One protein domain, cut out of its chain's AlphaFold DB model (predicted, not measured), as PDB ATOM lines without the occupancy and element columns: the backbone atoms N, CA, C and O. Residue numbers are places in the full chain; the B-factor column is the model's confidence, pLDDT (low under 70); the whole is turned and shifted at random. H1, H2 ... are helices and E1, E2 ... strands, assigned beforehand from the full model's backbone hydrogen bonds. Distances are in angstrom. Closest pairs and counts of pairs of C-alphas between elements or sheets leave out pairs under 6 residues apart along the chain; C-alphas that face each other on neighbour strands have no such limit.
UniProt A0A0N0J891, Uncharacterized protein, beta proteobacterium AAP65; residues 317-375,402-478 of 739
ATOM      1  N   HIS A 317     -14.071  61.055 -29.453       66.81
ATOM      2  CA  HIS A 317     -12.960  60.202 -29.850       66.81
ATOM      3  C   HIS A 317     -13.239  58.698 -29.644       66.81
ATOM      4  O   HIS A 317     -12.416  57.857 -29.968       66.81
ATOM      5  N   VAL A 318     -14.420  58.348 -29.144       78.88
ATOM      6  CA  VAL A 318     -14.867  57.019 -28.779       78.88
ATOM      7  C   VAL A 318     -15.514  56.308 -29.970       78.88
ATOM      8  O   VAL A 318     -16.599  56.674 -30.428       78.88
ATOM      9  N   LEU A 319     -14.883  55.233 -30.427       87.38
ATOM     10  CA  LEU A 319     -15.517  54.168 -31.190       87.38
ATOM     11  C   LEU A 319     -16.087  53.155 -30.192       87.38
ATOM     12  O   LEU A 319     -15.328  52.511 -29.474       87.38
ATOM     13  N   ARG A 320     -17.414  53.023 -30.110       90.56
ATOM     14  CA  ARG A 320     -18.060  52.123 -29.146       90.56
ATOM     15  C   ARG A 320     -18.616  50.881 -29.829       90.56
ATOM     16  O   ARG A 320     -19.407  51.001 -30.765       90.56
ATOM     17  N   LEU A 321     -18.241  49.705 -29.341       91.56
ATOM     18  CA  LEU A 321     -18.804  48.422 -29.757       91.56
ATOM     19  C   LEU A 321     -19.653  47.842 -28.632       91.56
ATOM     20  O   LEU A 321     -19.343  48.011 -27.453       91.56
ATOM     21  N   LEU A 322     -20.733  47.166 -29.002       90.12
ATOM     22  CA  LEU A 322     -21.570  46.440 -28.060       90.12
ATOM     23  C   LEU A 322     -20.961  45.058 -27.803       90.12
ATOM     24  O   LEU A 322     -20.808  44.283 -28.740       90.12
ATOM     25  N   TRP A 323     -20.638  44.745 -26.555       90.06
ATOM     26  CA  TRP A 323     -20.212  43.419 -26.121       90.06
ATOM     27  C   TRP A 323     -21.424  42.579 -25.711       90.06
ATOM     28  O   TRP A 323     -22.210  42.995 -24.851       90.06
ATOM     29  N   VAL A 324     -21.563  41.401 -26.319       87.56
ATOM     30  CA  VAL A 324     -22.657  40.453 -26.071       87.56
ATOM     31  C   VAL A 324     -22.060  39.080 -25.794       87.56
ATOM     32  O   VAL A 324     -21.345  38.562 -26.643       87.56
ATOM     33  N   ALA A 325     -22.385  38.484 -24.648       84.31
ATOM     34  CA  ALA A 325     -22.061  37.093 -24.331       84.31
ATOM     35  C   ALA A 325     -23.328  36.231 -24.460       84.31
ATOM     36  O   ALA A 325     -24.389  36.624 -23.963       84.31
ATOM     37  N   ALA A 326     -23.234  35.101 -25.160       78.19
ATOM     38  CA  ALA A 326     -24.328  34.154 -25.356       78.19
ATOM     39  C   ALA A 326     -23.809  32.704 -25.232       78.19
ATOM     40  O   ALA A 326     -23.178  32.224 -26.175       78.19
ATOM     41  N   PRO A 327     -24.086  31.990 -24.126       74.62
ATOM     42  CA  PRO A 327     -24.985  32.357 -23.023       74.62
ATOM     43  C   PRO A 327     -24.405  33.450 -22.096       74.62
ATOM     44  O   PRO A 327     -23.232  33.801 -22.180       74.62
ATOM     45  N   ALA A 328     -25.247  34.077 -21.267       72.69
ATOM     46  CA  ALA A 328     -24.885  35.291 -20.513       72.69
ATOM     47  C   ALA A 328     -23.852  35.064 -19.390       72.69
ATOM     48  O   ALA A 328     -23.257  36.022 -18.896       72.69
ATOM     49  N   ASP A 329     -23.677  33.814 -18.977       73.81
ATOM     50  CA  ASP A 329     -22.703  33.314 -18.008       73.81
ATOM     51  C   ASP A 329     -21.355  32.942 -18.644       73.81
ATOM     52  O   ASP A 329     -20.406  32.619 -17.928       73.81
ATOM     53  N   LEU A 330     -21.235  33.038 -19.974       78.81
ATOM     54  CA  LEU A 330     -19.983  32.791 -20.676       78.81
ATOM     55  C   LEU A 330     -18.914  33.799 -20.224       78.81
ATOM     56  O   LEU A 330     -19.089  35.020 -20.324       78.81
ATOM     57  N   ARG A 331     -17.793  33.280 -19.713       76.50
ATOM     58  CA  ARG A 331     -16.713  34.093 -19.148       76.50
ATOM     59  C   ARG A 331     -16.072  34.962 -20.226       76.50
ATOM     60  O   ARG A 331     -15.568  34.451 -21.222       76.50
ATOM     61  N   ALA A 332     -16.027  36.274 -19.996       73.00
ATOM     62  CA  ALA A 332     -15.452  37.199 -20.961       73.00
ATOM     63  C   ALA A 332     -13.925  36.993 -21.095       73.00
ATOM     64  O   ALA A 332     -13.212  37.025 -20.085       73.00
ATOM     65  N   PRO A 333     -13.392  36.822 -22.319       78.19
ATOM     66  CA  PRO A 333     -11.955  36.800 -22.542       78.19
ATOM     67  C   PRO A 333     -11.354  38.190 -22.298       78.19
ATOM     68  O   PRO A 333     -12.016  39.215 -22.477       78.19
ATOM     69  N   ALA A 334     -10.068  38.237 -21.943       81.00
ATOM     70  CA  ALA A 334      -9.323  39.493 -21.960       81.00
ATOM     71  C   ALA A 334      -9.197  39.992 -23.407       81.00
ATOM     72  O   ALA A 334      -8.744  39.245 -24.282       81.00
ATOM     73  N   LEU A 335      -9.595  41.244 -23.637       84.06
ATOM     74  CA  LEU A 335      -9.542  41.913 -24.936       84.06
ATOM     75  C   LEU A 335      -8.564  43.087 -24.859       84.06
ATOM     76  O   LEU A 335      -8.639  43.926 -23.971       84.06
ATOM     77  N   PHE A 336      -7.621  43.117 -25.783       83.56
ATOM     78  CA  PHE A 336      -6.443  43.965 -25.893       83.56
ATOM     79  C   PHE A 336      -5.660  44.110 -24.580       83.56
ATOM     80  O   PHE A 336      -5.098  45.163 -24.287       83.56
ATOM     81  N   GLY A 337      -5.614  43.033 -23.787       74.81
ATOM     82  CA  GLY A 337      -4.981  43.010 -22.463       74.81
ATOM     83  C   GLY A 337      -5.821  43.628 -21.339       74.81
ATOM     84  O   GLY A 337      -5.326  43.766 -20.224       74.81
ATOM     85  N   VAL A 338      -7.079  43.983 -21.607       80.12
ATOM     86  CA  VAL A 338      -8.035  44.506 -20.627       80.12
ATOM     87  C   VAL A 338      -9.030  43.409 -20.254       80.12
ATOM     88  O   VAL A 338      -9.693  42.826 -21.117       80.12
ATOM     89  N   HIS A 339      -9.150  43.130 -18.956       78.69
ATOM     90  CA  HIS A 339     -10.214  42.277 -18.438       78.69
ATOM     91  C   HIS A 339     -11.516  43.066 -18.384       78.69
ATOM     92  O   HIS A 339     -11.598  44.125 -17.758       78.69
ATOM     93  N   LEU A 340     -12.539  42.544 -19.054       72.94
ATOM     94  CA  LEU A 340     -13.890  43.060 -18.913       72.94
ATOM     95  C   LEU A 340     -14.389  42.734 -17.497       72.94
ATOM     96  O   LEU A 340     -14.163  41.616 -17.036       72.94
ATOM     97  N   PRO A 341     -15.053  43.675 -16.802       68.88
ATOM     98  CA  PRO A 341     -15.631  43.394 -15.492       68.88
ATOM     99  C   PRO A 341     -16.651  42.252 -15.590       68.88
ATOM    100  O   PRO A 341     -17.226  42.027 -16.662       68.88
ATOM    101  N   ASP A 342     -16.919  41.573 -14.478       65.81
ATOM    102  CA  ASP A 342     -17.949  40.537 -14.404       65.81
ATOM    103  C   ASP A 342     -19.362  41.151 -14.375       65.81
ATOM    104  O   ASP A 342     -19.563  42.377 -14.313       65.81
ATOM    105  N   ASN A 343     -20.379  40.309 -14.564       65.62
ATOM    106  CA  ASN A 343     -21.770  40.747 -14.598       65.62
ATOM    107  C   ASN A 343     -22.359  40.897 -13.190       65.62
ATOM    108  O   ASN A 343     -23.166  40.085 -12.756       65.62
ATOM    109  N   ASP A 344     -22.002  41.986 -12.512       60.56
ATOM    110  CA  ASP A 344     -22.423  42.239 -11.125       60.56
ATOM    111  C   ASP A 344     -23.823  42.883 -11.000       60.56
ATOM    112  O   ASP A 344     -24.193  43.399  -9.946       60.56
ATOM    113  N   GLY A 345     -24.613  42.934 -12.081       59.84
ATOM    114  CA  GLY A 345     -25.947  43.561 -12.091       59.84
ATOM    115  C   GLY A 345     -25.956  45.101 -12.081       59.84
ATOM    116  O   GLY A 345     -27.025  45.713 -12.113       59.84
ATOM    117  N   ALA A 346     -24.785  45.743 -12.076       59.41
ATOM    118  CA  ALA A 346     -24.630  47.189 -12.216       59.41
ATOM    119  C   ALA A 346     -24.996  47.681 -13.636       59.41
ATOM    120  O   ALA A 346     -24.880  46.925 -14.607       59.41
ATOM    121  N   PRO A 347     -25.418  48.954 -13.800       64.38
ATOM    122  CA  PRO A 347     -25.695  49.516 -15.119       64.38
ATOM    123  C   PRO A 347     -24.454  49.433 -16.026       64.38
ATOM    124  O   PRO A 347     -23.340  49.676 -15.552       64.38
ATOM    125  N   PRO A 348     -24.621  49.119 -17.325       70.69
ATOM    126  CA  PRO A 348     -23.498  48.909 -18.229       70.69
ATOM    127  C   PRO A 348     -22.701  50.207 -18.396       70.69
ATOM    128  O   PRO A 348     -23.192  51.181 -18.969       70.69
ATOM    129  N   GLN A 349     -21.465  50.218 -17.897       78.50
ATOM    130  CA  GLN A 349     -20.521  51.310 -18.119       78.50
ATOM    131  C   GLN A 349     -19.615  50.986 -19.316       78.50
ATOM    132  O   GLN A 349     -19.191  49.836 -19.460       78.50
ATOM    133  N   PRO A 350     -19.310  51.963 -20.189       84.25
ATOM    134  CA  PRO A 350     -18.330  51.770 -21.248       84.25
ATOM    135  C   PRO A 350     -16.935  51.511 -20.664       84.25
ATOM    136  O   PRO A 350     -16.446  52.293 -19.854       84.25
ATOM    137  N   CYS A 351     -16.282  50.444 -21.112       85.69
ATOM    138  CA  CYS A 351     -14.906  50.109 -20.765       85.69
ATOM    139  C   CYS A 351     -13.982  50.487 -21.929       85.69
ATOM    140  O   CYS A 351     -14.200  50.020 -23.047       85.69
ATOM    141  N   THR A 352     -12.977  51.337 -21.701       87.88
ATOM    142  CA  THR A 352     -11.986  51.690 -22.732       87.88
ATOM    143  C   THR A 352     -10.940  50.589 -22.851       87.88
ATOM    144  O   THR A 352     -10.291  50.235 -21.873       87.88
ATOM    145  N   VAL A 353     -10.754  50.090 -24.069       87.50
ATOM    146  CA  VAL A 353      -9.916  48.930 -24.378       87.50
ATOM    147  C   VAL A 353      -8.677  49.308 -25.187       87.50
ATOM    148  O   VAL A 353      -7.607  48.756 -24.971       87.50
ATOM    149  N   LEU A 354      -8.787  50.299 -26.078       86.62
ATOM    150  CA  LEU A 354      -7.646  50.858 -26.810       86.62
ATOM    151  C   LEU A 354      -7.655  52.376 -26.746       86.62
ATOM    152  O   LEU A 354      -8.723  52.990 -26.713       86.62
ATOM    153  N   ARG A 355      -6.461  52.971 -26.801       85.81
ATOM    154  CA  ARG A 355      -6.259  54.413 -26.967       85.81
ATOM    155  C   ARG A 355      -5.245  54.675 -28.072       85.81
ATOM    156  O   ARG A 355      -4.215  54.006 -28.128       85.81
ATOM    157  N   SER A 356      -5.528  55.631 -28.950       80.75
ATOM    158  CA  SER A 356      -4.584  56.083 -29.974       80.75
ATOM    159  C   SER A 356      -3.739  57.245 -29.459       80.75
ATOM    160  O   SER A 356      -4.146  57.984 -28.561       80.75
ATOM    161  N   THR A 357      -2.577  57.466 -30.075       72.31
ATOM    162  CA  THR A 357      -1.738  58.649 -29.797       72.31
ATOM    163  C   THR A 357      -2.430  59.969 -30.152       72.31
ATOM    164  O   THR A 357      -2.017  61.029 -29.693       72.31
ATOM    165  N   GLN A 358      -3.503  59.906 -30.946       64.00
ATOM    166  CA  GLN A 358      -4.328  61.046 -31.346       64.00
ATOM    167  C   GLN A 358      -5.576  61.218 -30.463       64.00
ATOM    168  O   GLN A 358      -6.445  62.027 -30.786       64.00
ATOM    169  N   GLY A 359      -5.677  60.454 -29.370       68.56
ATOM    170  CA  GLY A 359      -6.760  60.546 -28.395       68.56
ATOM    171  C   GLY A 359      -8.013  59.744 -28.739       68.56
ATOM    172  O   GLY A 359      -8.964  59.817 -27.972       68.56
ATOM    173  N   ASP A 360      -8.029  58.977 -29.841       79.25
ATOM    174  CA  ASP A 360      -9.135  58.055 -30.150       79.25
ATOM    175  C   ASP A 360      -9.208  56.940 -29.092       79.25
ATOM    176  O   ASP A 360      -8.177  56.454 -28.639       79.25
ATOM    177  N   GLU A 361     -10.409  56.497 -28.727       86.69
ATOM    178  CA  GLU A 361     -10.663  55.414 -27.779       86.69
ATOM    179  C   GLU A 361     -11.542  54.333 -28.415       86.69
ATOM    180  O   GLU A 361     -12.580  54.636 -28.998       86.69
ATOM    181  N   LEU A 362     -11.178  53.061 -28.257       90.69
ATOM    182  CA  LEU A 362     -12.103  51.948 -28.480       90.69
ATOM    183  C   LEU A 362     -12.778  51.621 -27.151       90.69
ATOM    184  O   LEU A 362     -12.086  51.266 -26.199       90.69
ATOM    185  N   GLN A 363     -14.104  51.714 -27.078       91.38
ATOM    186  CA  GLN A 363     -14.877  51.352 -25.893       91.38
ATOM    187  C   GLN A 363     -15.766  50.137 -26.155       91.38
ATOM    188  O   GLN A 363     -16.442  50.058 -27.179       91.38
ATOM    189  N   LEU A 364     -15.824  49.226 -25.191       90.31
ATOM    190  CA  LEU A 364     -16.802  48.149 -25.143       90.31
ATOM    191  C   LEU A 364     -17.922  48.534 -24.183       90.31
ATOM    192  O   LEU A 364     -17.679  48.873 -23.027       90.31
ATOM    193  N   LEU A 365     -19.157  48.494 -24.666       88.50
ATOM    194  CA  LEU A 365     -20.357  48.662 -23.858       88.50
ATOM    195  C   LEU A 365     -21.036  47.306 -23.728       88.50
ATOM    196  O   LEU A 365     -21.373  46.699 -24.738       88.50
ATOM    197  N   ARG A 366     -21.271  46.830 -22.506       85.75
ATOM    198  CA  ARG A 366     -22.027  45.591 -22.299       85.75
ATOM    199  C   ARG A 366     -23.484  45.776 -22.732       85.75
ATOM    200  O   ARG A 366     -24.078  46.826 -22.486       85.75
ATOM    201  N   ALA A 367     -24.062  44.748 -23.344       81.75
ATOM    202  CA  ALA A 367     -25.485  44.715 -23.651       81.75
ATOM    203  C   ALA A 367     -26.340  44.931 -22.380       81.75
ATOM    204  O   ALA A 367     -26.159  44.203 -21.401       81.75
ATOM    205  N   PRO A 368     -27.250  45.926 -22.355       79.06
ATOM    206  CA  PRO A 368     -28.155  46.123 -21.227       79.06
ATOM    207  C   PRO A 368     -29.098  44.925 -21.042       79.06
ATOM    208  O   PRO A 368     -29.522  44.291 -22.009       79.06
ATOM    209  N   ALA A 369     -29.466  44.643 -19.790       70.75
ATOM    210  CA  ALA A 369     -30.429  43.594 -19.469       70.75
ATOM    211  C   ALA A 369     -31.813  43.888 -20.086       70.75
ATOM    212  O   ALA A 369     -32.246  45.040 -20.151       70.75
ATOM    213  N   GLY A 370     -32.525  42.842 -20.523       69.81
ATOM    214  CA  GLY A 370     -33.904  42.946 -21.025       69.81
ATOM    215  C   GLY A 370     -34.063  43.236 -22.525       69.81
ATOM    216  O   GLY A 370     -35.194  43.396 -22.987       69.81
ATOM    217  N   LEU A 371     -32.977  43.259 -23.310       76.19
ATOM    218  CA  LEU A 371     -33.051  43.398 -24.775       76.19
ATOM    219  C   LEU A 371     -33.833  42.260 -25.452       76.19
ATOM    220  O   LEU A 371     -34.528  42.501 -26.440       76.19
ATOM    221  N   ASP A 372     -33.799  41.051 -24.889       71.12
ATOM    222  CA  ASP A 372     -34.561  39.907 -25.407       71.12
ATOM    223  C   ASP A 372     -36.076  40.117 -25.281       71.12
ATOM    224  O   ASP A 372     -36.830  39.771 -26.190       71.12
ATOM    225  N   ALA A 373     -36.536  40.786 -24.217       64.81
ATOM    226  CA  ALA A 373     -37.944  41.149 -24.055       64.81
ATOM    227  C   ALA A 373     -38.380  42.236 -25.060       64.81
ATOM    228  O   ALA A 373     -39.502  42.205 -25.566       64.81
ATOM    229  N   ALA A 374     -37.482  43.167 -25.407       59.50
ATOM    230  CA  ALA A 374     -37.732  44.178 -26.439       59.50
ATOM    231  C   ALA A 374     -37.794  43.574 -27.860       59.50
ATOM    232  O   ALA A 374     -38.488  44.111 -28.733       59.50
ATOM    233  N   ALA A 375     -37.127  42.434 -28.089       55.50
ATOM    234  CA  ALA A 375     -37.096  41.718 -29.367       55.50
ATOM    235  C   ALA A 375     -38.478  41.197 -29.811       55.50
ATOM    236  O   ALA A 375     -38.743  41.142 -31.013       55.50
ATOM    237  N   LEU A 402     -33.642  49.881 -28.531       78.88
ATOM    238  CA  LEU A 402     -32.784  49.601 -29.688       78.88
ATOM    239  C   LEU A 402     -32.404  50.842 -30.519       78.88
ATOM    240  O   LEU A 402     -31.246  50.914 -30.925       78.88
ATOM    241  N   PRO A 403     -33.285  51.835 -30.781       73.81
ATOM    242  CA  PRO A 403     -32.907  53.047 -31.512       73.81
ATOM    243  C   PRO A 403     -31.836  53.868 -30.787       73.81
ATOM    244  O   PRO A 403     -30.832  54.232 -31.394       73.81
ATOM    245  N   ALA A 404     -32.002  54.084 -29.478       74.31
ATOM    246  CA  ALA A 404     -31.027  54.811 -28.667       74.31
ATOM    247  C   ALA A 404     -29.691  54.058 -28.580       74.31
ATOM    248  O   ALA A 404     -28.627  54.674 -28.590       74.31
ATOM    249  N   LEU A 405     -29.734  52.723 -28.526       77.94
ATOM    250  CA  LEU A 405     -28.538  51.888 -28.553       77.94
ATOM    251  C   LEU A 405     -27.839  51.946 -29.918       77.94
ATOM    252  O   LEU A 405     -26.618  52.073 -29.973       77.94
ATOM    253  N   ARG A 406     -28.600  51.925 -31.021       80.25
ATOM    254  CA  ARG A 406     -28.080  52.017 -32.395       80.25
ATOM    255  C   ARG A 406     -27.300  53.307 -32.620       80.25
ATOM    256  O   ARG A 406     -26.295  53.272 -33.321       80.25
ATOM    257  N   GLU A 407     -27.730  54.424 -32.043       77.00
ATOM    258  CA  GLU A 407     -27.013  55.704 -32.129       77.00
ATOM    259  C   GLU A 407     -25.698  55.710 -31.332       77.00
ATOM    260  O   GLU A 407     -24.770  56.437 -31.681       77.00
ATOM    261  N   GLN A 408     -25.589  54.877 -30.293       80.38
ATOM    262  CA  GLN A 408     -24.428  54.834 -29.402       80.38
ATOM    263  C   GLN A 408     -23.330  53.864 -29.839       80.38
ATOM    264  O   GLN A 408     -22.193  54.037 -29.403       80.38
ATOM    265  N   VAL A 409     -23.652  52.840 -30.638       85.81
ATOM    266  CA  VAL A 409     -22.711  51.766 -31.000       85.81
ATOM    267  C   VAL A 409     -22.486  51.674 -32.506       85.81
ATOM    268  O   VAL A 409     -23.418  51.791 -33.304       85.81
ATOM    269  N   ALA A 410     -21.233  51.438 -32.891       85.31
ATOM    270  CA  ALA A 410     -20.815  51.283 -34.282       85.31
ATOM    271  C   ALA A 410     -20.961  49.837 -34.785       85.31
ATOM    272  O   ALA A 410     -21.250  49.624 -35.958       85.31
ATOM    273  N   GLY A 411     -20.820  48.856 -33.893       88.25
ATOM    274  CA  GLY A 411     -20.890  47.428 -34.200       88.25
ATOM    275  C   GLY A 411     -21.108  46.588 -32.946       88.25
ATOM    276  O   GLY A 411     -21.183  47.123 -31.837       88.25
ATOM    277  N   VAL A 412     -21.208  45.277 -33.131       89.75
ATOM    278  CA  VAL A 412     -21.385  44.286 -32.067       89.75
ATOM    279  C   VAL A 412     -20.233  43.288 -32.103       89.75
ATOM    280  O   VAL A 412     -19.904  42.764 -33.163       89.75
ATOM    281  N   LEU A 413     -19.660  43.003 -30.939       91.44
ATOM    282  CA  LEU A 413     -18.759  41.885 -30.704       91.44
ATOM    283  C   LEU A 413     -19.528  40.828 -29.899       91.44
ATOM    284  O   LEU A 413     -19.812  41.026 -28.717       91.44
ATOM    285  N   LEU A 414     -19.931  39.755 -30.577       89.31
ATOM    286  CA  LEU A 414     -20.692  38.640 -30.023       89.31
ATOM    287  C   LEU A 414     -19.735  37.515 -29.638       89.31
ATOM    288  O   LEU A 414     -19.064  36.976 -30.505       89.31
ATOM    289  N   HIS A 415     -19.713  37.122 -28.375       89.12
ATOM    290  CA  HIS A 415     -18.977  35.966 -27.876       89.12
ATOM    291  C   HIS A 415     -19.949  34.836 -27.562       89.12
ATOM    292  O   HIS A 415     -20.913  35.039 -26.823       89.12
ATOM    293  N   THR A 416     -19.763  33.685 -28.205       87.38
ATOM    294  CA  THR A 416     -20.749  32.606 -28.179       87.38
ATOM    295  C   THR A 416     -20.140  31.232 -28.439       87.38
ATOM    296  O   THR A 416     -19.041  31.129 -28.971       87.38
ATOM    297  N   GLU A 417     -20.845  30.168 -28.073       85.94
ATOM    298  CA  GLU A 417     -20.487  28.790 -28.431       85.94
ATOM    299  C   GLU A 417     -21.026  28.437 -29.829       85.94
ATOM    300  O   GLU A 417     -21.964  29.068 -30.318       85.94
ATOM    301  N   ALA A 418     -20.450  27.427 -30.490       77.00
ATOM    302  CA  ALA A 418     -20.803  27.072 -31.872       77.00
ATOM    303  C   ALA A 418     -22.303  26.761 -32.076       77.00
ATOM    304  O   ALA A 418     -22.876  27.168 -33.087       77.00
ATOM    305  N   ASP A 419     -22.937  26.113 -31.094       75.75
ATOM    306  CA  ASP A 419     -24.338  25.670 -31.160       75.75
ATOM    307  C   ASP A 419     -25.317  26.598 -30.413       75.75
ATOM    308  O   ASP A 419     -26.521  26.331 -30.352       75.75
ATOM    309  N   ALA A 420     -24.836  27.708 -29.839       78.06
ATOM    310  CA  ALA A 420     -25.672  28.591 -29.035       78.06
ATOM    311  C   ALA A 420     -26.605  29.466 -29.908       78.06
ATOM    312  O   ALA A 420     -26.179  30.060 -30.908       78.06
ATOM    313  N   PRO A 421     -27.898  29.601 -29.542       77.19
ATOM    314  CA  PRO A 421     -28.839  30.419 -30.296       77.19
ATOM    315  C   PRO A 421     -28.473  31.905 -30.205       77.19
ATOM    316  O   PRO A 421     -28.340  32.476 -29.122       77.19
ATOM    317  N   ARG A 422     -28.362  32.564 -31.364       81.06
ATOM    318  CA  ARG A 422     -28.046  33.999 -31.433       81.06
ATOM    319  C   ARG A 422     -29.253  34.853 -31.014       81.06
ATOM    320  O   ARG A 422     -30.368  34.578 -31.466       81.06
ATOM    321  N   PRO A 423     -29.054  35.939 -30.246       82.75
ATOM    322  CA  PRO A 423     -30.153  36.817 -29.855       82.75
ATOM    323  C   PRO A 423     -30.857  37.471 -31.055       82.75
ATOM    324  O   PRO A 423     -30.233  38.148 -31.875       82.75
ATOM    325  N   ALA A 424     -32.184  37.325 -31.142       81.19
ATOM    326  CA  ALA A 424     -32.976  37.793 -32.287       81.19
ATOM    327  C   ALA A 424     -32.971  39.328 -32.465       81.19
ATOM    328  O   ALA A 424     -33.134  39.835 -33.579       81.19
ATOM    329  N   TRP A 425     -32.753  40.093 -31.389       83.62
ATOM    330  CA  TRP A 425     -32.682  41.558 -31.450       83.62
ATOM    331  C   TRP A 425     -31.454  42.078 -32.210       83.62
ATOM    332  O   TRP A 425     -31.492  43.215 -32.682       83.62
ATOM    333  N   LEU A 426     -30.400  41.270 -32.395       83.25
ATOM    334  CA  LEU A 426     -29.212  41.661 -33.169       83.25
ATOM    335  C   LEU A 426     -29.573  42.018 -34.615       83.25
ATOM    336  O   LEU A 426     -29.125  43.043 -35.131       83.25
ATOM    337  N   ALA A 427     -30.464  41.238 -35.237       77.56
ATOM    338  CA  ALA A 427     -30.956  41.510 -36.585       77.56
ATOM    339  C   ALA A 427     -31.729  42.841 -36.656       77.56
ATOM    340  O   ALA A 427     -31.583  43.602 -37.612       77.56
ATOM    341  N   ARG A 428     -32.505  43.169 -35.613       79.00
ATOM    342  CA  ARG A 428     -33.238  44.445 -35.501       79.00
ATOM    343  C   ARG A 428     -32.325  45.636 -35.208       79.00
ATOM    344  O   ARG A 428     -32.660  46.762 -35.581       79.00
ATOM    345  N   LEU A 429     -31.190  45.430 -34.536       81.62
ATOM    346  CA  LEU A 429     -30.229  46.499 -34.262       81.62
ATOM    347  C   LEU A 429     -29.621  47.039 -35.565       81.62
ATOM    348  O   LEU A 429     -29.412  48.248 -35.662       81.62
ATOM    349  N   GLY A 430     -29.416  46.184 -36.576       78.81
ATOM    350  CA  GLY A 430     -28.945  46.594 -37.905       78.81
ATOM    351  C   GLY A 430     -27.511  47.134 -37.904       78.81
ATOM    352  O   GLY A 430     -27.198  48.060 -38.649       78.81
ATOM    353  N   ARG A 431     -26.660  46.609 -37.017       84.81
ATOM    354  CA  ARG A 431     -25.232  46.943 -36.903       84.81
ATOM    355  C   ARG A 431     -24.379  45.725 -37.283       84.81
ATOM    356  O   ARG A 431     -24.856  44.605 -37.106       84.81
ATOM    357  N   PRO A 432     -23.150  45.923 -37.792       87.06
ATOM    358  CA  PRO A 432     -22.258  44.817 -38.125       87.06
ATOM    359  C   PRO A 432     -21.922  43.995 -36.878       87.06
ATOM    360  O   PRO A 432     -21.763  44.556 -35.791       87.06
ATOM    361  N   VAL A 433     -21.829  42.674 -37.036       87.50
ATOM    362  CA  VAL A 433     -21.578  41.721 -35.944       87.50
ATOM    363  C   VAL A 433     -20.299  40.945 -36.239       87.50
ATOM    364  O   VAL A 433     -20.203  40.295 -37.277       87.50
ATOM    365  N   VAL A 434     -19.344  41.000 -35.312       90.00
ATOM    366  CA  VAL A 434     -18.153  40.142 -35.277       90.00
ATOM    367  C   VAL A 434     -18.377  39.067 -34.222       90.00
ATOM    368  O   VAL A 434     -18.751  39.388 -33.097       90.00
ATOM    369  N   VAL A 435     -18.181  37.802 -34.583       88.88
ATOM    370  CA  VAL A 435     -18.465  36.638 -33.738       88.88
ATOM    371  C   VAL A 435     -17.160  36.009 -33.250       88.88
ATOM    372  O   VAL A 435     -16.313  35.635 -34.056       88.88
ATOM    373  N   LEU A 436     -17.022  35.871 -31.933       88.31
ATOM    374  CA  LEU A 436     -15.981  35.123 -31.238       88.31
ATOM    375  C   LEU A 436     -16.555  33.784 -30.768       88.31
ATOM    376  O   LEU A 436     -17.481  33.777 -29.961       88.31
ATOM    377  N   LEU A 437     -16.015  32.670 -31.268       86.75
ATOM    378  CA  LEU A 437     -16.468  31.319 -30.927       86.75
ATOM    379  C   LEU A 437     -15.646  30.702 -29.791       86.75
ATOM    380  O   LEU A 437     -14.421  30.627 -29.899       86.75
ATOM    381  N   GLU A 438     -16.313  30.226 -28.741       83.62
ATOM    382  CA  GLU A 438     -15.704  29.469 -27.641       83.62
ATOM    383  C   GLU A 438     -15.672  27.959 -27.962       83.62
ATOM    384  O   GLU A 438     -16.643  27.412 -28.483       83.62
ATOM    385  N   GLY A 439     -14.559  27.271 -27.667       67.19
ATOM    386  CA  GLY A 439     -14.494  25.797 -27.660       67.19
ATOM    387  C   GLY A 439     -14.354  25.057 -29.005       67.19
ATOM    388  O   GLY A 439     -14.506  23.837 -29.041       67.19
ATOM    389  N   GLY A 440     -14.036  25.726 -30.116       53.84
ATOM    390  CA  GLY A 440     -13.889  25.062 -31.420       53.84
ATOM    391  C   GLY A 440     -12.581  24.272 -31.585       53.84
ATOM    392  O   GLY A 440     -11.550  24.846 -31.932       53.84
ATOM    393  N   SER A 441     -12.624  22.946 -31.412       43.19
ATOM    394  CA  SER A 441     -11.592  22.031 -31.926       43.19
ATOM    395  C   SER A 441     -11.705  21.922 -33.447       43.19
ATOM    396  O   SER A 441     -12.749  21.512 -33.943       43.19
ATOM    397  N   ALA A 442     -10.633  22.275 -34.163       39.25
ATOM    398  CA  ALA A 442     -10.247  21.773 -35.492       39.25
ATOM    399  C   ALA A 442     -11.318  21.644 -36.606       39.25
ATOM    400  O   ALA A 442     -11.079  20.943 -37.587       39.25
ATOM    401  N   ALA A 443     -12.460  22.322 -36.526       38.31
ATOM    402  CA  ALA A 443     -13.278  22.612 -37.694       38.31
ATOM    403  C   ALA A 443     -12.749  23.923 -38.267       38.31
ATOM    404  O   ALA A 443     -12.884  24.964 -37.630       38.31
ATOM    405  N   GLU A 444     -12.072  23.840 -39.412       41.22
ATOM    406  CA  GLU A 444     -11.565  24.987 -40.163       41.22
ATOM    407  C   GLU A 444     -12.694  26.032 -40.274       41.22
ATOM    408  O   GLU A 444     -13.692  25.773 -40.956       41.22
ATOM    409  N   PRO A 445     -12.622  27.173 -39.555       45.50
ATOM    410  CA  PRO A 445     -13.564  28.250 -39.799       45.50
ATOM    411  C   PRO A 445     -13.351  28.664 -41.250       45.50
ATOM    412  O   PRO A 445     -12.202  28.836 -41.654       45.50
ATOM    413  N   ASP A 446     -14.430  28.774 -42.028       43.25
ATOM    414  CA  ASP A 446     -14.369  29.205 -43.422       43.25
ATOM    415  C   ASP A 446     -13.468  30.453 -43.514       43.25
ATOM    416  O   ASP A 446     -13.855  31.520 -43.022       43.25
ATOM    417  N   PRO A 447     -12.255  30.344 -44.087       43.88
ATOM    418  CA  PRO A 447     -11.285  31.435 -44.089       43.88
ATOM    419  C   PRO A 447     -11.777  32.635 -44.911       43.88
ATOM    420  O   PRO A 447     -11.137  33.686 -44.911       43.88
ATOM    421  N   THR A 448     -12.914  32.497 -45.605       41.66
ATOM    422  CA  THR A 448     -13.571  33.563 -46.360       41.66
ATOM    423  C   THR A 448     -14.595  34.367 -45.545       41.66
ATOM    424  O   THR A 448     -14.984  35.458 -45.967       41.66
ATOM    425  N   ALA A 449     -14.994  33.909 -44.351       52.41
ATOM    426  CA  ALA A 449     -15.948  34.603 -43.486       52.41
ATOM    427  C   ALA A 449     -15.234  35.516 -42.468       52.41
ATOM    428  O   ALA A 449     -15.159  35.212 -41.279       52.41
ATOM    429  N   THR A 450     -14.746  36.678 -42.919       61.00
ATOM    430  CA  THR A 450     -13.922  37.643 -42.147       61.00
ATOM    431  C   THR A 450     -14.530  38.126 -40.816       61.00
ATOM    432  O   THR A 450     -13.852  38.767 -40.018       61.00
ATOM    433  N   THR A 451     -15.806  37.843 -40.543       73.38
ATOM    434  CA  THR A 451     -16.527  38.289 -39.342       73.38
ATOM    435  C   THR A 451     -16.662  37.229 -38.246       73.38
ATOM    436  O   THR A 451     -17.168  37.563 -37.179       73.38
ATOM    437  N   THR A 452     -16.223  35.980 -38.456       82.50
ATOM    438  CA  THR A 452     -16.272  34.912 -37.434       82.50
ATOM    439  C   THR A 452     -14.867  34.407 -37.106       82.50
ATOM    440  O   THR A 452     -14.104  34.067 -38.004       82.50
ATOM    441  N   LEU A 453     -14.514  34.358 -35.819       85.12
ATOM    442  CA  LEU A 453     -13.165  34.054 -35.337       85.12
ATOM    443  C   LEU A 453     -13.220  33.161 -34.089       85.12
ATOM    444  O   LEU A 453     -14.002  33.415 -33.178       85.12
ATOM    445  N   ALA A 454     -12.371  32.136 -34.001       84.44
ATOM    446  CA  ALA A 454     -12.233  31.350 -32.771       84.44
ATOM    447  C   ALA A 454     -11.553  32.179 -31.665       84.44
ATOM    448  O   ALA A 454     -10.541  32.841 -31.916       84.44
ATOM    449  N   ALA A 455     -12.063  32.119 -30.432       78.94
ATOM    450  CA  ALA A 455     -11.563  32.903 -29.298       78.94
ATOM    451  C   ALA A 455     -10.077  32.628 -28.983       78.94
ATOM    452  O   ALA A 455      -9.354  33.528 -28.541       78.94
ATOM    453  N   GLN A 456      -9.603  31.415 -29.284       77.00
ATOM    454  CA  GLN A 456      -8.213  30.977 -29.131       77.00
ATOM    455  C   GLN A 456      -7.302  31.434 -30.289       77.00
ATOM    456  O   GLN A 456      -6.088  31.507 -30.124       77.00
ATOM    457  N   GLN A 457      -7.853  31.787 -31.457       81.56
ATOM    458  CA  GLN A 457      -7.090  32.161 -32.662       81.56
ATOM    459  C   GLN A 457      -7.088  33.673 -32.927       81.56
ATOM    460  O   GLN A 457      -7.092  34.115 -34.073       81.56
ATOM    461  N   ARG A 458      -7.095  34.495 -31.872       87.38
ATOM    462  CA  ARG A 458      -7.144  35.960 -32.018       87.38
ATOM    463  C   ARG A 458      -5.817  36.572 -32.452       87.38
ATOM    464  O   ARG A 458      -5.814  37.607 -33.114       87.38
ATOM    465  N   ALA A 459      -4.701  35.960 -32.071       84.38
ATOM    466  CA  ALA A 459      -3.377  36.434 -32.445       84.38
ATOM    467  C   ALA A 459      -3.129  36.306 -33.954       84.38
ATOM    468  O   ALA A 459      -3.553  35.339 -34.585       84.38
ATOM    469  N   ASP A 460      -2.409  37.279 -34.509       84.81
ATOM    470  CA  ASP A 460      -1.787  37.173 -35.827       84.81
ATOM    471  C   ASP A 460      -0.272  37.135 -35.634       84.81
ATOM    472  O   ASP A 460       0.415  38.161 -35.643       84.81
ATOM    473  N   GLY A 461       0.241  35.945 -35.332       85.50
ATOM    474  CA  GLY A 461       1.656  35.779 -35.057       85.50
ATOM    475  C   GLY A 461       2.112  36.427 -33.757       85.50
ATOM    476  O   GLY A 461       1.599  36.123 -32.679       85.50
ATOM    477  N   TRP A 462       3.085  37.335 -33.870       84.50
ATOM    478  CA  TRP A 462       3.609  38.109 -32.745       84.50
ATOM    479  C   TRP A 462       2.660  39.214 -32.263       84.50
ATOM    480  O   TRP A 462       2.850  39.710 -31.156       84.50
ATOM    481  N   LEU A 463       1.633  39.575 -33.046       86.06
ATOM    482  CA  LEU A 463       0.621  40.571 -32.684       86.06
ATOM    483  C   LEU A 463      -0.549  39.911 -31.932       86.06
ATOM    484  O   LEU A 463      -1.377  39.235 -32.559       86.06
ATOM    485  N   PRO A 464      -0.691  40.124 -30.607       81.12
ATOM    486  CA  PRO A 464      -1.824  39.589 -29.852       81.12
ATOM    487  C   PRO A 464      -3.134  40.184 -30.383       81.12
ATOM    488  O   PRO A 464      -3.242  41.383 -30.477       81.12
ATOM    489  N   GLU A 465      -4.164  39.415 -30.727       86.81
ATOM    490  CA  GLU A 465      -5.429  39.987 -31.256       86.81
ATOM    491  C   GLU A 465      -5.358  40.652 -32.646       86.81
ATOM    492  O   GLU A 465      -6.320  41.292 -33.078       86.81
ATOM    493  N   GLY A 466      -4.271  40.448 -33.399       87.44
ATOM    494  CA  GLY A 466      -4.147  40.954 -34.770       87.44
ATOM    495  C   GLY A 466      -5.290  40.510 -35.697       87.44
ATOM    496  O   GLY A 466      -5.830  41.335 -36.436       87.44
ATOM    497  N   ARG A 467      -5.743  39.251 -35.600       88.12
ATOM    498  CA  ARG A 467      -6.882  38.740 -36.389       88.12
ATOM    499  C   ARG A 467      -8.215  39.335 -35.945       88.12
ATOM    500  O   ARG A 467      -9.074  39.599 -36.781       88.12
ATOM    501  N   LEU A 468      -8.387  39.604 -34.648       89.56
ATOM    502  CA  LEU A 468      -9.574  40.302 -34.143       89.56
ATOM    503  C   LEU A 468      -9.631  41.736 -34.683       89.56
ATOM    504  O   LEU A 468     -10.686  42.186 -35.125       89.56
ATOM    505  N   LEU A 469      -8.499  42.444 -34.704       89.50
ATOM    506  CA  LEU A 469      -8.416  43.786 -35.276       89.50
ATOM    507  C   LEU A 469      -8.746  43.785 -36.781       89.50
ATOM    508  O   LEU A 469      -9.474  44.664 -37.237       89.50
ATOM    509  N   GLN A 470      -8.272  42.785 -37.533       87.62
ATOM    510  CA  GLN A 470      -8.613  42.595 -38.951       87.62
ATOM    511  C   GLN A 470     -10.115  42.325 -39.149       87.62
ATOM    512  O   GLN A 470     -10.739  42.955 -40.003       87.62
ATOM    513  N   ALA A 471     -10.715  41.459 -38.325       88.44
ATOM    514  CA  ALA A 471     -12.149  41.169 -38.364       88.44
ATOM    515  C   ALA A 471     -13.001  42.415 -38.056       88.44
ATOM    516  O   ALA A 471     -13.971  42.701 -38.759       88.44
ATOM    517  N   LEU A 472     -12.606  43.205 -37.050       90.19
ATOM    518  CA  LEU A 472     -13.246  44.485 -36.733       90.19
ATOM    519  C   LEU A 472     -13.108  45.491 -37.883       90.19
ATOM    520  O   LEU A 472     -14.076  46.175 -38.211       90.19
ATOM    521  N   ALA A 473     -11.932  45.574 -38.512       86.50
ATOM    522  CA  ALA A 473     -11.682  46.479 -39.633       86.50
ATOM    523  C   ALA A 473     -12.525  46.128 -40.864       86.50
ATOM    524  O   ALA A 473     -13.059  47.030 -41.510       86.50
ATOM    525  N   ALA A 474     -12.683  44.833 -41.148       86.06
ATOM    526  CA  ALA A 474     -13.541  44.343 -42.218       86.06
ATOM    527  C   ALA A 474     -15.030  44.583 -41.927       86.06
ATOM    528  O   ALA A 474     -15.777  44.957 -42.822       86.06
ATOM    529  N   ALA A 475     -15.468  44.401 -40.677       85.31
ATOM    530  CA  ALA A 475     -16.870  44.560 -40.295       85.31
ATOM    531  C   ALA A 475     -17.338  46.027 -40.234       85.31
ATOM    532  O   ALA A 475     -18.526  46.296 -40.390       85.31
ATOM    533  N   LEU A 476     -16.430  46.970 -39.970       83.44
ATOM    534  CA  LEU A 476     -16.742  48.390 -39.756       83.44
ATOM    535  C   LEU A 476     -16.421  49.281 -40.972       83.44
ATOM    536  O   LEU A 476     -16.255  50.488 -40.802       83.44
ATOM    537  N   ASP A 477     -16.326  48.700 -42.176       73.00
ATOM    538  CA  ASP A 477     -16.128  49.403 -43.458       73.00
ATOM    539  C   ASP A 477     -15.018  50.474 -43.420       73.00
ATOM    540  O   ASP A 477     -15.178  51.609 -43.870       73.00
ATOM    541  N   GLY A 478     -13.857  50.122 -42.858       64.69
ATOM    542  CA  GLY A 478     -12.677  50.987 -42.910       64.69
ATOM    543  C   GLY A 478     -12.793  52.299 -42.125       64.69
ATOM    544  O   GLY A 478     -12.162  53.281 -42.519       64.69
TER     545      GLY A 478
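This is residues 317 to 375 and 402 to 478 of the 739 residues of an uncharacterized protein of beta proteobacterium AAP65 (UniProt A0A0N0J891). A six-stranded sheet, strongly twisted and curled like part of a barrel, makes the core, and the helix H4 packs along its strand E5 near one edge. Three short helices, H1, H2 and H3, form a cluster away from H4, and a long loop, residues 327 to 350, joins E1 to the edge strand E2. The printed part has 136 residues with four named helices and six named strands, in the order E1 E2 E3 H1 H2 E4 H3 E5 E6 H4; the mixed sheet runs E2 E3 E1 E4 E5 E6. The class is mixed, helices and strands, with 63 residues, under half, in named elements. The whole is compact, with a radius of gyration of the C-alphas of 14.5 A and spans of 40 by 38 by 29 A.

The longest strand, E1, covers residues 318 to 326 and 25.0 A, beginning at C-alpha 318 (-14.867, 57.019, -28.779). E3 is residues 361 to 366, 16.0 A, and E2 residues 351 to 355, 11.5 A. E4 is residues 411 to 417, 19.5 A, E5 residues 433 to 438, 15.9 A, and E6 residues 452 to 454. H1 is residues 371 to 375, H2 residues 402 to 408 and H3 residues 425 to 429. H4, residues 466 to 475, is 14.3 A long and ends at C-alpha 475 (-16.870, 44.560, -40.295).

E1 is parallel to E3, with N 321 and O 363 2.8 A apart, and to E4, with N 324 and O 413 3.0 A apart. E4 and E5 are parallel, N 436 and O 414 at 2.7 A, as are E5 and E6, N 453 and O 435 at 2.8 A. E2 and E3 form an antiparallel hairpin, N 353 and O 362 at 2.8 A; these pairs are within hydrogen-bond range. E4, H3 and E5 form a strand-helix-strand unit, two parallel neighbour strands with a helix between, with a right-handed crossover. H4 on one face of the sheet gives two layers; its height over the sheet is 8.9 A. It lies over E5 and along the strands, at 15 degrees to E5 on the local plane; their closest C-alphas, of Val 434 and Leu 472, are 6.7 A apart. H2 and H3 only graze the sheet, and H1 is not on it. H3 touches H1, the closest C-alphas, of Ala 375 and Trp 425, 4.9 A apart. H3 also touches H2, C-alphas of Leu 402 and Leu 429 being closest at 6.1 A. H4 is apart from H1, H2 and H3. In H1, H2, H3 and H4 every O i to N i+4 pair is within hydrogen-bond range.

The two C-alphas farthest apart, of Ala 373 and Trp 462, are 42.6 A apart. Residues 376 to 401 are not printed, and C-alphas 375 and 402 stand 9.0 A apart across the cut. The links E1 to E2, E5 to E6 and E6 to H4 are long. The mean pLDDT of the printed part is 77.6; 27 residues are under 70, among them 341 to 347 and 439 to 450.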